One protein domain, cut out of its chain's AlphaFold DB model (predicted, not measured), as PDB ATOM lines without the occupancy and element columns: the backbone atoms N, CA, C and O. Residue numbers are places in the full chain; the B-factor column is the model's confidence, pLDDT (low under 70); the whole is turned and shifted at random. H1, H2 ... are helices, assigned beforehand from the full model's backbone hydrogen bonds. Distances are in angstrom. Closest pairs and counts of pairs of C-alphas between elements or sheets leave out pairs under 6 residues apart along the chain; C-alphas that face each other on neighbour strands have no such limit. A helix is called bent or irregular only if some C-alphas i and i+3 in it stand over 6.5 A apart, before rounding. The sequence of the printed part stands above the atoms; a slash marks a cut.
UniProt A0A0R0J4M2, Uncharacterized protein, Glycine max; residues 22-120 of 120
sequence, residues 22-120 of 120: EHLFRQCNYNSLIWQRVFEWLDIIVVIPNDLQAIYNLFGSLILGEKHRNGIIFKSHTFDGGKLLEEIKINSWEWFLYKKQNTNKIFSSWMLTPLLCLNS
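This is residues 22 to 120 of the 120 residues of an uncharacterized protein of Glycine max (UniProt A0A0R0J4M2). This is an elongated body of helices, with the long H4 near its middle and one arm of the bent H3, H3a, beside it; H3 then folds back on itself, and its other arm, H3b, lies at one end of the body. H1 and H2 meet in an L, with H1 also meeting the first residues of H3a, 52 to 55, while the short H5 and H6 fold back toward H4 after its end. The printed part has 99 residues with six named helices, H1 to H6 in order along the chain, and no named strand, so its class is all helix. It is compact, with a radius of gyration of the C-alphas of 13.9 A, and spans 41 by 27 by 24 A.

Find C-alpha 22 at (-38.292, -10.073, 55.330), where H1 begins; it runs to residue 27 and is neither bent nor irregular, but only just: C-alphas 24 and 27 are 6.2 A apart. H2 follows at residues 29 to 41, 18.3 A long. H3, residues 52 to 75, was assigned as one helix by its hydrogen bonds but is bent, with C-alphas 63 and 66 9.4 A apart; its arms are H3a, residues 52 to 63, 16.2 A, and H3b, residues 66 to 75, 13.8 A. Look for C-alpha 81 at (-35.169, -8.985, 48.225); from there H4 runs 26.8 A to residue 99. H5 is residues 107 to 112, and H6, residues 114 to 119, ends at C-alpha 119, (-32.297, 15.636, 59.480).

H1 and H2 touch only at the corner, about perpendicular at 85 degrees, with Leu 24 and Asn 31 their closest C-alphas at 5.9 A. Arg 26 and Leu 52 mark where H1 touches H3a, 6.9 A between these closest C-alphas, about perpendicular at 71 degrees, only just past steep. H2 and H3a are near each other. At the bend, H3a touches H3b with residues 57 to 61 alone, closest at the C-alphas of Ser 61 and Arg 69, 5.4 A, at a steep tilt of 40 degrees, opposite ways. H3a also touches H4 at a shallow tilt of 26 degrees, the same way; their closest C-alphas, of Ile 63 and Ile 88, are 6.5 A apart. H4 and H5 only just touch, with 3 pairs of C-alphas within 8 A, Trp 93 and Phe 107 closest at 6.7 A. H6 is close to but not clearly touching H2, with the C-alphas of Ile 34 and Leu 115 closest at 6.9 A. Among the pairs that stay apart are H2 and H4. Every O i to N i+4 pair is within hydrogen-bond range in H1, H2, H3a, H3b, H4, H5 and H6.

The C-alphas farthest apart, of Ser 76 and Asn 102, are 41.2 A apart. The printed part has no cut and no long link. Mean pLDDT of the printed part is 74.5; look for values under 70 at residues 38, 41 to 42, 44, 63 to 79 and 120.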
ATOM      1  N   GLU A  22     -36.977  -9.947  54.702       74.17
ATOM      2  CA  GLU A  22     -38.292 -10.073  55.330       74.17
ATOM      3  C   GLU A  22     -38.395  -9.228  56.606       74.17
ATOM      4  O   GLU A  22     -39.351  -8.467  56.753       74.17
ATOM      5  N   HIS A  23     -37.406  -9.295  57.503       75.56
ATOM      6  CA  HIS A  23     -37.414  -8.476  58.710       75.56
ATOM      7  C   HIS A  23     -37.442  -6.982  58.360       75.56
ATOM      8  O   HIS A  23     -38.316  -6.258  58.828       75.56
ATOM      9  N   LEU A  24     -36.551  -6.522  57.485       76.02
ATOM     10  CA  LEU A  24     -36.424  -5.110  57.123       76.02
ATOM     11  C   LEU A  24     -37.646  -4.553  56.382       76.02
ATOM     12  O   LEU A  24     -38.022  -3.407  56.619       76.02
ATOM     13  N   PHE A  25     -38.272  -5.321  55.495       75.57
ATOM     14  CA  PHE A  25     -39.420  -4.843  54.719       75.57
ATOM     15  C   PHE A  25     -40.758  -5.012  55.444       75.57
ATOM     16  O   PHE A  25     -41.659  -4.206  55.223       75.57
ATOM     17  N   ARG A  26     -40.901  -6.031  56.302       75.18
ATOM     18  CA  ARG A  26     -42.198  -6.411  56.888       75.18
ATOM     19  C   ARG A  26     -42.296  -6.203  58.399       75.18
ATOM     20  O   ARG A  26     -43.380  -5.906  58.884       75.18
ATOM     21  N   GLN A  27     -41.215  -6.409  59.151       72.44
ATOM     22  CA  GLN A  27     -41.286  -6.571  60.615       72.44
ATOM     23  C   GLN A  27     -40.501  -5.511  61.404       72.44
ATOM     24  O   GLN A  27     -40.717  -5.343  62.602       72.44
ATOM     25  N   CYS A  28     -39.580  -4.796  60.761       74.88
ATOM     26  CA  CYS A  28     -38.712  -3.827  61.410       74.88
ATOM     27  C   CYS A  28     -39.430  -2.484  61.569       74.88
ATOM     28  O   CYS A  28     -39.581  -1.730  60.608       74.88
ATOM     29  N   ASN A  29     -39.812  -2.157  62.806       73.20
ATOM     30  CA  ASN A  29     -40.429  -0.871  63.154       73.20
ATOM     31  C   ASN A  29     -39.542   0.331  62.807       73.20
ATOM     32  O   ASN A  29     -40.041   1.395  62.468       73.20
ATOM     33  N   TYR A  30     -38.220   0.184  62.903       71.09
ATOM     34  CA  TYR A  30     -37.316   1.273  62.550       71.09
ATOM     35  C   TYR A  30     -37.269   1.492  61.035       71.09
ATOM     36  O   TYR A  30     -37.376   2.622  60.563       71.09
ATOM     37  N   ASN A  31     -37.165   0.412  60.257       72.26
ATOM     38  CA  ASN A  31     -37.101   0.525  58.807       72.26
ATOM     39  C   ASN A  31     -38.447   0.966  58.210       72.26
ATOM     40  O   ASN A  31     -38.463   1.723  57.245       72.26
ATOM     41  N   SER A  32     -39.578   0.592  58.818       74.27
ATOM     42  CA  SER A  32     -40.888   1.106  58.403       74.27
ATOM     43  C   SER A  32     -41.012   2.622  58.587       74.27
ATOM     44  O   SER A  32     -41.593   3.279  57.725       74.27
ATOM     45  N   LEU A  33     -40.405   3.201  59.631       74.64
ATOM     46  CA  LEU A  33     -40.320   4.658  59.796       74.64
ATOM     47  C   LEU A  33     -39.461   5.312  58.709       74.64
ATOM     48  O   LEU A  33     -39.832   6.370  58.199       74.64
ATOM     49  N   ILE A  34     -38.343   4.689  58.320       74.59
ATOM     50  CA  ILE A  34     -37.532   5.159  57.184       74.59
ATOM     51  C   ILE A  34     -38.378   5.156  55.914       74.59
ATOM     52  O   ILE A  34     -38.440   6.170  55.224       74.59
ATOM     53  N   TRP A  35     -39.073   4.056  55.626       75.75
ATOM     54  CA  TRP A  35     -39.911   3.951  54.436       75.75
ATOM     55  C   TRP A  35     -41.040   4.969  54.410       75.75
ATOM     56  O   TRP A  35     -41.238   5.611  53.386       75.75
ATOM     57  N   GLN A  36     -41.728   5.179  55.531       74.60
ATOM     58  CA  GLN A  36     -42.742   6.226  55.641       74.60
ATOM     59  C   GLN A  36     -42.161   7.605  55.337       74.60
ATOM     60  O   GLN A  36     -42.752   8.340  54.556       74.60
ATOM     61  N   ARG A  37     -40.979   7.929  55.877       72.91
ATOM     62  CA  ARG A  37     -40.303   9.203  55.591       72.91
ATOM     63  C   ARG A  37     -39.874   9.323  54.137       72.91
ATOM     64  O   ARG A  37     -39.986  10.403  53.577       72.91
ATOM     65  N   VAL A  38     -39.415   8.238  53.517       69.80
ATOM     66  CA  VAL A  38     -39.075   8.217  52.087       69.80
ATOM     67  C   VAL A  38     -40.328   8.415  51.229       69.80
ATOM     68  O   VAL A  38     -40.287   9.200  50.290       69.80
ATOM     69  N   PHE A  39     -41.447   7.762  51.550       72.33
ATOM     70  CA  PHE A  39     -42.701   7.901  50.800       72.33
ATOM     71  C   PHE A  39     -43.359   9.267  50.982       72.33
ATOM     72  O   PHE A  39     -43.792   9.858  49.998       72.33
ATOM     73  N   GLU A  40     -43.366   9.792  52.207       73.10
ATOM     74  CA  GLU A  40     -43.774  11.168  52.506       73.10
ATOM     75  C   GLU A  40     -42.906  12.162  51.730       73.10
ATOM     76  O   GLU A  40     -43.415  13.085  51.100       73.10
ATOM     77  N   TRP A  41     -41.590  11.935  51.702       66.25
ATOM     78  CA  TRP A  41     -40.655  12.786  50.979       66.25
ATOM     79  C   TRP A  41     -40.845  12.724  49.446       66.25
ATOM     80  O   TRP A  41     -40.637  13.725  48.758       66.25
ATOM     81  N   LEU A  42     -41.296  11.586  48.912       63.07
ATOM     82  CA  LEU A  42     -41.646  11.416  47.497       63.07
ATOM     83  C   LEU A  42     -43.071  11.900  47.144       63.07
ATOM     84  O   LEU A  42     -43.441  11.825  45.974       63.07
ATOM     85  N   ASP A  43     -43.859  12.374  48.119       71.72
ATOM     86  CA  ASP A  43     -45.292  12.697  47.979       71.72
ATOM     87  C   ASP A  43     -46.124  11.519  47.429       71.72
ATOM     88  O   ASP A  43     -47.061  11.669  46.643       71.72
ATOM     89  N   ILE A  44     -45.751  10.295  47.821       68.76
ATOM     90  CA  ILE A  44     -46.421   9.066  47.389       68.76
ATOM     91  C   ILE A  44     -47.258   8.539  48.544       68.76
ATOM     92  O   ILE A  44     -46.745   8.089  49.569       68.76
ATOM     93  N   ILE A  45     -48.573   8.523  48.346       72.30
ATOM     94  CA  ILE A  45     -49.488   7.840  49.254       72.30
ATOM     95  C   ILE A  45     -49.365   6.340  48.994       72.30
ATOM     96  O   ILE A  45     -49.843   5.817  47.986       72.30
ATOM     97  N   VAL A  46     -48.703   5.648  49.916       71.51
ATOM     98  CA  VAL A  46     -48.441   4.214  49.819       71.51
ATOM     99  C   VAL A  46     -49.180   3.469  50.921       71.51
ATOM    100  O   VAL A  46     -48.973   3.717  52.106       71.51
ATOM    101  N   VAL A  47     -49.995   2.491  50.527       77.26
ATOM    102  CA  VAL A  47     -50.490   1.453  51.437       77.26
ATOM    103  C   VAL A  47     -49.539   0.269  51.327       77.26
ATOM    104  O   VAL A  47     -49.499  -0.400  50.295       77.26
ATOM    105  N   ILE A  48     -48.745   0.027  52.372       73.79
ATOM    106  CA  ILE A  48     -47.800  -1.095  52.395       73.79
ATOM    107  C   ILE A  48     -48.611  -2.400  52.505       73.79
ATOM    108  O   ILE A  48     -49.338  -2.576  53.486       73.79
ATOM    109  N   PRO A  49     -48.532  -3.310  51.517       77.93
ATOM    110  CA  PRO A  49     -49.249  -4.578  51.570       77.93
ATOM    111  C   PRO A  49     -48.634  -5.503  52.628       77.93
ATOM    112  O   PRO A  49     -47.456  -5.405  52.944       77.93
ATOM    113  N   ASN A  50     -49.418  -6.445  53.155       76.15
ATOM    114  CA  ASN A  50     -48.922  -7.429  54.131       76.15
ATOM    115  C   ASN A  50     -48.172  -8.613  53.489       76.15
ATOM    116  O   ASN A  50     -47.531  -9.389  54.200       76.15
ATOM    117  N   ASP A  51     -48.275  -8.768  52.167       82.03
ATOM    118  CA  ASP A  51     -47.589  -9.804  51.396       82.03
ATOM    119  C   ASP A  51     -46.188  -9.339  50.976       82.03
ATOM    120  O   ASP A  51     -46.033  -8.276  50.377       82.03
ATOM    121  N   LEU A  52     -45.165 -10.147  51.262       77.66
ATOM    122  CA  LEU A  52     -43.769  -9.770  51.034       77.66
ATOM    123  C   LEU A  52     -43.466  -9.530  49.548       77.66
ATOM    124  O   LEU A  52     -42.743  -8.592  49.215       77.66
ATOM    125  N   GLN A  53     -44.049 -10.330  48.653       77.21
ATOM    126  CA  GLN A  53     -43.849 -10.168  47.215       77.21
ATOM    127  C   GLN A  53     -44.525  -8.893  46.697       77.21
ATOM    128  O   GLN A  53     -43.969  -8.192  45.849       77.21
ATOM    129  N   ALA A  54     -45.696  -8.550  47.229       77.97
ATOM    130  CA  ALA A  54     -46.357  -7.285  46.948       77.97
ATOM    131  C   ALA A  54     -45.546  -6.089  47.476       77.97
ATOM    132  O   ALA A  54     -45.438  -5.090  46.767       77.97
ATOM    133  N   ILE A  55     -44.927  -6.195  48.661       78.00
ATOM    134  CA  ILE A  55     -44.022  -5.160  49.191       78.00
ATOM    135  C   ILE A  55     -42.845  -4.973  48.229       78.00
ATOM    136  O   ILE A  55     -42.570  -3.869  47.774       78.00
ATOM    137  N   TYR A  56     -42.189  -6.061  47.852       78.05
ATOM    138  CA  TYR A  56     -41.093  -6.058  46.889       78.05
ATOM    139  C   TYR A  56     -41.456  -5.419  45.547       78.05
ATOM    140  O   TYR A  56     -40.721  -4.566  45.042       78.05
ATOM    141  N   ASN A  57     -42.618  -5.762  44.995       75.22
ATOM    142  CA  ASN A  57     -43.109  -5.172  43.751       75.22
ATOM    143  C   ASN A  57     -43.400  -3.674  43.902       75.22
ATOM    144  O   ASN A  57     -43.087  -2.897  42.998       75.22
ATOM    145  N   LEU A  58     -43.974  -3.269  45.036       76.82
ATOM    146  CA  LEU A  58     -44.257  -1.876  45.367       76.82
ATOM    147  C   LEU A  58     -42.960  -1.066  45.448       76.82
ATOM    148  O   LEU A  58     -42.786  -0.126  44.677       76.82
ATOM    149  N   PHE A  59     -42.016  -1.460  46.305       76.85
ATOM    150  CA  PHE A  59     -40.733  -0.768  46.447       76.85
ATOM    151  C   PHE A  59     -39.931  -0.768  45.146       76.85
ATOM    152  O   PHE A  59     -39.413   0.272  44.748       76.85
ATOM    153  N   GLY A  60     -39.879  -1.899  44.438       74.32
ATOM    154  CA  GLY A  60     -39.213  -1.983  43.141       74.32
ATOM    155  C   GLY A  60     -39.830  -1.043  42.102       74.32
ATOM    156  O   GLY A  60     -39.106  -0.414  41.341       74.32
ATOM    157  N   SER A  61     -41.157  -0.899  42.080       71.93
ATOM    158  CA  SER A  61     -41.827   0.028  41.156       71.93
ATOM    159  C   SER A  61     -41.587   1.491  41.526       71.93
ATOM    160  O   SER A  61     -41.381   2.316  40.641       71.93
ATOM    161  N   LEU A  62     -41.605   1.810  42.824       71.10
ATOM    162  CA  LEU A  62     -41.470   3.178  43.328       71.10
ATOM    163  C   LEU A  62     -40.031   3.700  43.257       71.10
ATOM    164  O   LEU A  62     -39.819   4.847  42.880       71.10
ATOM    165  N   ILE A  63     -39.048   2.871  43.614       67.03
ATOM    166  CA  ILE A  63     -37.652   3.306  43.774       67.03
ATOM    167  C   ILE A  63     -36.832   3.115  42.493       67.03
ATOM    168  O   ILE A  63     -35.929   3.903  42.217       67.03
ATOM    169  N   LEU A  64     -37.132   2.084  41.700       65.73
ATOM    170  CA  LEU A  64     -36.345   1.725  40.510       65.73
ATOM    171  C   LEU A  64     -37.040   2.122  39.195       65.73
ATOM    172  O   LEU A  64     -36.470   1.988  38.107       65.73
ATOM    173  N   GLY A  65     -38.270   2.635  39.288       66.84
ATOM    174  CA  GLY A  65     -39.047   3.156  38.170       66.84
ATOM    175  C   GLY A  65     -39.481   2.101  37.146       66.84
ATOM    176  O   GLY A  65     -39.443   0.886  37.365       66.84
ATOM    177  N   GLU A  66     -39.910   2.579  35.976       58.01
ATOM    178  CA  GLU A  66     -40.538   1.752  34.933       58.01
ATOM    179  C   GLU A  66     -39.634   0.629  34.403       58.01
ATOM    180  O   GLU A  66     -40.121  -0.440  34.033       58.01
ATOM    181  N   LYS A  67     -38.308   0.825  34.405       61.89
ATOM    182  CA  LYS A  67     -37.349  -0.191  33.942       61.89
ATOM    183  C   LYS A  67     -37.414  -1.462  34.788       61.89
ATOM    184  O   LYS A  67     -37.351  -2.563  34.241       61.89
ATOM    185  N   HIS A  68     -37.586  -1.319  36.097       61.64
ATOM    186  CA  HIS A  68     -37.694  -2.455  37.002       61.64
ATOM    187  C   HIS A  68     -39.077  -3.108  36.939       61.64
ATOM    188  O   HIS A  68     -39.178  -4.335  36.891       61.64
ATOM    189  N   ARG A  69     -40.141  -2.300  36.808       57.20
ATOM    190  CA  ARG A  69     -41.496  -2.798  36.513       57.20
ATOM    191  C   ARG A  69     -41.498  -3.690  35.265       57.20
ATOM    192  O   ARG A  69     -42.073  -4.776  35.287       57.20
ATOM    193  N   ASN A  70     -40.790  -3.279  34.214       55.05
ATOM    194  CA  ASN A  70     -40.648  -4.065  32.987       55.05
ATOM    195  C   ASN A  70     -39.834  -5.353  33.211       55.05
ATOM    196  O   ASN A  70     -40.167  -6.397  32.657       55.05
ATOM    197  N   GLY A  71     -38.800  -5.322  34.054       58.95
ATOM    198  CA  GLY A  71     -38.035  -6.517  34.421       58.95
ATOM    199  C   GLY A  71     -38.880  -7.587  35.123       58.95
ATOM    200  O   GLY A  71     -38.801  -8.758  34.757       58.95
ATOM    201  N   ILE A  72     -39.727  -7.186  36.076       57.37
ATOM    202  CA  ILE A  72     -40.604  -8.105  36.822       57.37
ATOM    203  C   ILE A  72     -41.678  -8.698  35.904       57.37
ATOM    204  O   ILE A  72     -41.867  -9.912  35.876       57.37
ATOM    205  N   ILE A  73     -42.366  -7.846  35.137       55.01
ATOM    206  CA  ILE A  73     -43.502  -8.263  34.304       55.01
ATOM    207  C   ILE A  73     -43.041  -9.140  33.135       55.01
ATOM    208  O   ILE A  73     -43.691 -10.136  32.829       55.01
ATOM    209  N   PHE A  74     -41.925  -8.798  32.483       56.55
ATOM    210  CA  PHE A  74     -41.546  -9.430  31.215       56.55
ATOM    211  C   PHE A  74     -40.495 -10.541  31.332       56.55
ATOM    212  O   PHE A  74     -40.331 -11.287  30.370       56.55
ATOM    213  N   LYS A  75     -39.774 -10.686  32.458       58.98
ATOM    214  CA  LYS A  75     -38.671 -11.671  32.566       58.98
ATOM    215  C   LYS A  75     -38.881 -12.814  33.563       58.98
ATOM    216  O   LYS A  75     -37.949 -13.591  33.749       58.98
ATOM    217  N   SER A  76     -40.061 -12.954  34.181       56.38
ATOM    218  CA  SER A  76     -40.370 -14.049  35.129       56.38
ATOM    219  C   SER A  76     -39.282 -14.256  36.202       56.38
ATOM    220  O   SER A  76     -39.012 -15.381  36.629       56.38
ATOM    221  N   HIS A  77     -38.594 -13.185  36.601       57.86
ATOM    222  CA  HIS A  77     -37.462 -13.293  37.508       57.86
ATOM    223  C   HIS A  77     -37.982 -13.452  38.939       57.86
ATOM    224  O   HIS A  77     -38.828 -12.674  39.381       57.86
ATOM    225  N   THR A  78     -37.489 -14.458  39.664       60.50
ATOM    226  CA  THR A  78     -37.716 -14.572  41.108       60.50
ATOM    227  C   THR A  78     -37.168 -13.322  41.778       60.50
ATOM    228  O   THR A  78     -36.013 -12.955  41.549       60.50
ATOM    229  N   PHE A  79     -37.997 -12.655  42.571       66.04
ATOM    230  CA  PHE A  79     -37.612 -11.412  43.211       66.04
ATOM    231  C   PHE A  79     -36.548 -11.662  44.281       66.04
ATOM    232  O   PHE A  79     -36.777 -12.407  45.233       66.04
ATOM    233  N   ASP A  80     -35.393 -11.021  44.141       73.13
ATOM    234  CA  ASP A  80     -34.319 -11.071  45.129       73.13
ATOM    235  C   ASP A  80     -34.423  -9.840  46.036       73.13
ATOM    236  O   ASP A  80     -34.001  -8.737  45.682       73.13
ATOM    237  N   GLY A  81     -35.019 -10.036  47.216       72.41
ATOM    238  CA  GLY A  81     -35.169  -8.985  48.225       72.41
ATOM    239  C   GLY A  81     -33.842  -8.348  48.634       72.41
ATOM    240  O   GLY A  81     -33.822  -7.168  48.982       72.41
ATOM    241  N   GLY A  82     -32.742  -9.108  48.579       78.01
ATOM    242  CA  GLY A  82     -31.413  -8.625  48.936       78.01
ATOM    243  C   GLY A  82     -30.915  -7.637  47.896       78.01
ATOM    244  O   GLY A  82     -30.530  -6.524  48.244       78.01
ATOM    245  N   LYS A  83     -31.022  -7.999  46.612       77.88
ATOM    246  CA  LYS A  83     -30.690  -7.086  45.507       77.88
ATOM    247  C   LYS A  83     -31.539  -5.823  45.528       77.88
ATOM    248  O   LYS A  83     -30.976  -4.738  45.431       77.88
ATOM    249  N   LEU A  84     -32.856  -5.944  45.730       75.86
ATOM    250  CA  LEU A  84     -33.727  -4.770  45.859       75.86
ATOM    251  C   LEU A  84     -33.235  -3.848  46.978       75.86
ATOM    252  O   LEU A  84     -33.144  -2.640  46.782       75.86
ATOM    253  N   LEU A  85     -32.947  -4.404  48.155       77.55
ATOM    254  CA  LEU A  85     -32.515  -3.609  49.298       77.55
ATOM    255  C   LEU A  85     -31.221  -2.846  48.994       77.55
ATOM    256  O   LEU A  85     -31.136  -1.658  49.302       77.55
ATOM    257  N   GLU A  86     -30.240  -3.505  48.378       81.05
ATOM    258  CA  GLU A  86     -28.982  -2.872  47.969       81.05
ATOM    259  C   GLU A  86     -29.200  -1.765  46.929       81.05
ATOM    260  O   GLU A  86     -28.648  -0.674  47.068       81.05
ATOM    261  N   GLU A  87     -30.067  -1.984  45.943       76.46
ATOM    262  CA  GLU A  87     -30.404  -0.951  44.958       76.46
ATOM    263  C   GLU A  87     -31.115   0.250  45.602       76.46
ATOM    264  O   GLU A  87     -30.788   1.397  45.295       76.46
ATOM    265  N   ILE A  88     -32.029   0.021  46.552       78.15
ATOM    266  CA  ILE A  88     -32.681   1.110  47.293       78.15
ATOM    267  C   ILE A  88     -31.653   1.912  48.098       78.15
ATOM    268  O   ILE A  88     -31.699   3.145  48.115       78.15
ATOM    269  N   LYS A  89     -30.712   1.236  48.765       82.57
ATOM    270  CA  LYS A  89     -29.646   1.887  49.535       82.57
ATOM    271  C   LYS A  89     -28.797   2.802  48.650       82.57
ATOM    272  O   LYS A  89     -28.577   3.953  49.020       82.57
ATOM    273  N   ILE A  90     -28.377   2.323  47.479       83.85
ATOM    274  CA  ILE A  90     -27.565   3.097  46.528       83.85
ATOM    275  C   ILE A  90     -28.367   4.273  45.959       83.85
ATOM    276  O   ILE A  90     -27.923   5.415  46.066       83.85
ATOM    277  N   ASN A  91     -29.572   4.031  45.437       79.89
ATOM    278  CA  ASN A  91     -30.377   5.087  44.815       79.89
ATOM    279  C   ASN A  91     -30.783   6.171  45.820       79.89
ATOM    280  O   ASN A  91     -30.750   7.360  45.503       79.89
ATOM    281  N   SER A  92     -31.140   5.783  47.050       79.04
ATOM    282  CA  SER A  92     -31.469   6.746  48.109       79.04
ATOM    283  C   SER A  92     -30.259   7.590  48.521       79.04
ATOM    284  O   SER A  92     -30.411   8.783  48.783       79.04
ATOM    285  N   TRP A  93     -29.057   7.007  48.517       85.82
ATOM    286  CA  TRP A  93     -27.809   7.721  48.767       85.82
ATOM    287  C   TRP A  93     -27.454   8.713  47.657       85.82
ATOM    288  O   TRP A  93     -27.161   9.874  47.944       85.82
ATOM    289  N   GLU A  94     -27.505   8.290  46.392       84.67
ATOM    290  CA  GLU A  94     -27.256   9.175  45.246       84.67
ATOM    291  C   GLU A  94     -28.230  10.353  45.241       84.67
ATOM    292  O   GLU A  94     -27.847  11.509  45.039       84.67
ATOM    293  N   TRP A  95     -29.493  10.066  45.543       79.97
ATOM    294  CA  TRP A  95     -30.522  11.079  45.662       79.97
ATOM    295  C   TRP A  95     -30.261  12.050  46.833       79.97
ATOM    296  O   TRP A  95     -30.389  13.270  46.673       79.97
ATOM    297  N   PHE A  96     -29.825  11.542  47.990       83.44
ATOM    298  CA  PHE A  96     -29.417  12.374  49.125       83.44
ATOM    299  C   PHE A  96     -28.262  13.313  48.749       83.44
ATOM    300  O   PHE A  96     -28.341  14.514  49.022       83.44
ATOM    301  N   LEU A  97     -27.232  12.798  48.071       87.31
ATOM    302  CA  LEU A  97     -26.106  13.599  47.584       87.31
ATOM    303  C   LEU A  97     -26.552  14.688  46.605       87.31
ATOM    304  O   LEU A  97     -26.070  15.819  46.679       87.31
ATOM    305  N   TYR A  98     -27.497  14.373  45.717       84.94
ATOM    306  CA  TYR A  98     -28.050  15.337  44.768       84.94
ATOM    307  C   TYR A  98     -28.749  16.515  45.468       84.94
ATOM    308  O   TYR A  98     -28.591  17.667  45.053       84.94
ATOM    309  N   LYS A  99     -29.505  16.262  46.546       83.20
ATOM    310  CA  LYS A  99     -30.172  17.329  47.313       83.20
ATOM    311  C   LYS A  99     -29.235  18.093  48.236       83.20
ATOM    312  O   LYS A  99     -29.281  19.322  48.266       83.20
ATOM    313  N   LYS A 100     -28.422  17.386  49.018       83.51
ATOM    314  CA  LYS A 100     -27.486  17.969  49.988       83.51
ATOM    315  C   LYS A 100     -26.119  18.121  49.330       83.51
ATOM    316  O   LYS A 100     -25.146  17.468  49.710       83.51
ATOM    317  N   GLN A 101     -26.065  19.012  48.340       77.93
ATOM    318  CA  GLN A 101     -24.807  19.396  47.701       77.93
ATOM    319  C   GLN A 101     -23.793  19.814  48.780       77.93
ATOM    320  O   GLN A 101     -24.138  20.539  49.712       77.93
ATOM    321  N   ASN A 102     -22.546  19.352  48.653       80.46
ATOM    322  CA  ASN A 102     -21.443  19.608  49.594       80.46
ATOM    323  C   ASN A 102     -21.607  19.013  51.010       80.46
ATOM    324  O   ASN A 102     -21.011  19.511  51.966       80.46
ATOM    325  N   THR A 103     -22.378  17.935  51.170       85.37
ATOM    326  CA  THR A 103     -22.390  17.166  52.422       85.37
ATOM    327  C   THR A 103     -21.056  16.450  52.675       85.37
ATOM    328  O   THR A 103     -20.430  15.933  51.753       85.37
ATOM    329  N   ASN A 104     -20.632  16.386  53.939       87.61
ATOM    330  CA  ASN A 104     -19.471  15.605  54.385       87.61
ATOM    331  C   ASN A 104     -19.848  14.189  54.857       87.61
ATOM    332  O   ASN A 104     -19.004  13.457  55.377       87.61
ATOM    333  N   LYS A 105     -21.128  13.814  54.736       87.40
ATOM    334  CA  LYS A 105     -21.588  12.464  55.054       87.40
ATOM    335  C   LYS A 105     -21.012  11.480  54.039       87.40
ATOM    336  O   LYS A 105     -20.749  11.825  52.892       87.40
ATOM    337  N   ILE A 106     -20.849  10.237  54.474       89.36
ATOM    338  CA  ILE A 106     -20.366   9.127  53.650       89.36
ATOM    339  C   ILE A 106     -21.420   8.025  53.589       89.36
ATOM    340  O   ILE A 106     -22.247   7.908  54.497       89.36
ATOM    341  N   PHE A 107     -21.351   7.188  52.553       87.48
ATOM    342  CA  PHE A 107     -22.326   6.120  52.328       87.48
ATOM    343  C   PHE A 107     -22.478   5.189  53.538       87.48
ATOM    344  O   PHE A 107     -23.591   4.853  53.916       87.48
ATOM    345  N   SER A 108     -21.391   4.836  54.230       86.57
ATOM    346  CA  SER A 108     -21.486   4.008  55.441       86.57
ATOM    347  C   SER A 108     -22.266   4.691  56.570       86.57
ATOM    348  O   SER A 108     -23.070   4.046  57.230       86.57
ATOM    349  N   SER A 109     -22.113   6.005  56.770       85.48
ATOM    350  CA  SER A 109     -22.913   6.748  57.754       85.48
ATOM    351  C   SER A 109     -24.386   6.815  57.353       85.48
ATOM    352  O   SER A 109     -25.252   6.739  58.221       85.48
ATOM    353  N   TRP A 110     -24.675   6.945  56.054       83.98
ATOM    354  CA  TRP A 110     -26.036   6.866  55.522       83.98
ATOM    355  C   TRP A 110     -26.669   5.502  55.783       83.98
ATOM    356  O   TRP A 110     -27.799   5.433  56.244       83.98
ATOM    357  N   MET A 111     -25.914   4.432  55.560       82.55
ATOM    358  CA  MET A 111     -26.360   3.056  55.775       82.55
ATOM    359  C   MET A 111     -26.668   2.753  57.242       82.55
ATOM    360  O   MET A 111     -27.607   2.018  57.532       82.55
ATOM    361  N   LEU A 112     -25.890   3.326  58.162       79.38
ATOM    362  CA  LEU A 112     -26.071   3.137  59.601       79.38
ATOM    363  C   LEU A 112     -27.218   3.991  60.154       79.38
ATOM    364  O   LEU A 112     -28.014   3.531  60.967       79.38
ATOM    365  N   THR A 113     -27.299   5.256  59.742       80.27
ATOM    366  CA  THR A 113     -28.214   6.233  60.346       80.27
ATOM    367  C   THR A 113     -28.812   7.181  59.299       80.27
ATOM    368  O   THR A 113     -28.559   8.390  59.348       80.27
ATOM    369  N   PRO A 114     -29.632   6.682  58.355       77.12
ATOM    370  CA  PRO A 114     -30.142   7.500  57.251       77.12
ATOM    371  C   PRO A 114     -31.034   8.641  57.756       77.12
ATOM    372  O   PRO A 114     -30.943   9.762  57.266       77.12
ATOM    373  N   LEU A 115     -31.818   8.403  58.816       76.68
ATOM    374  CA  LEU A 115     -32.652   9.433  59.448       76.68
ATOM    375  C   LEU A 115     -31.829  10.595  60.021       76.68
ATOM    376  O   LEU A 115     -32.233  11.749  59.898       76.68
ATOM    377  N   LEU A 116     -30.665  10.318  60.618       80.42
ATOM    378  CA  LEU A 116     -29.782  11.376  61.118       80.42
ATOM    379  C   LEU A 116     -29.157  12.166  59.967       80.42
ATOM    380  O   LEU A 116     -29.018  13.383  60.069       80.42
ATOM    381  N   CYS A 117     -28.802  11.491  58.872       80.19
ATOM    382  CA  CYS A 117     -28.290  12.148  57.673       80.19
ATOM    383  C   CYS A 117     -29.345  13.042  57.007       80.19
ATOM    384  O   CYS A 117     -28.999  14.138  56.584       80.19
ATOM    385  N   LEU A 118     -30.610  12.612  56.958       74.08
ATOM    386  CA  LEU A 118     -31.725  13.391  56.401       74.08
ATOM    387  C   LEU A 118     -32.075  14.632  57.235       74.08
ATOM    388  O   LEU A 118     -32.432  15.661  56.669       74.08
ATOM    389  N   ASN A 119     -31.967  14.539  58.563       75.92
ATOM    390  CA  ASN A 119     -32.297  15.636  59.480       75.92
ATOM    391  C   ASN A 119     -31.139  16.631  59.717       75.92
ATOM    392  O   ASN A 119     -31.350  17.636  60.392       75.92
ATOM    393  N   SER A 120     -29.931  16.345  59.210       68.98
ATOM    394  CA  SER A 120     -28.765  17.254  59.240       68.98
ATOM    395  C   SER A 120     -28.818  18.194  58.047       68.98
ATOM    396  O   SER A 120     -28.659  19.424  58.165       68.98
TER     397      SER A 120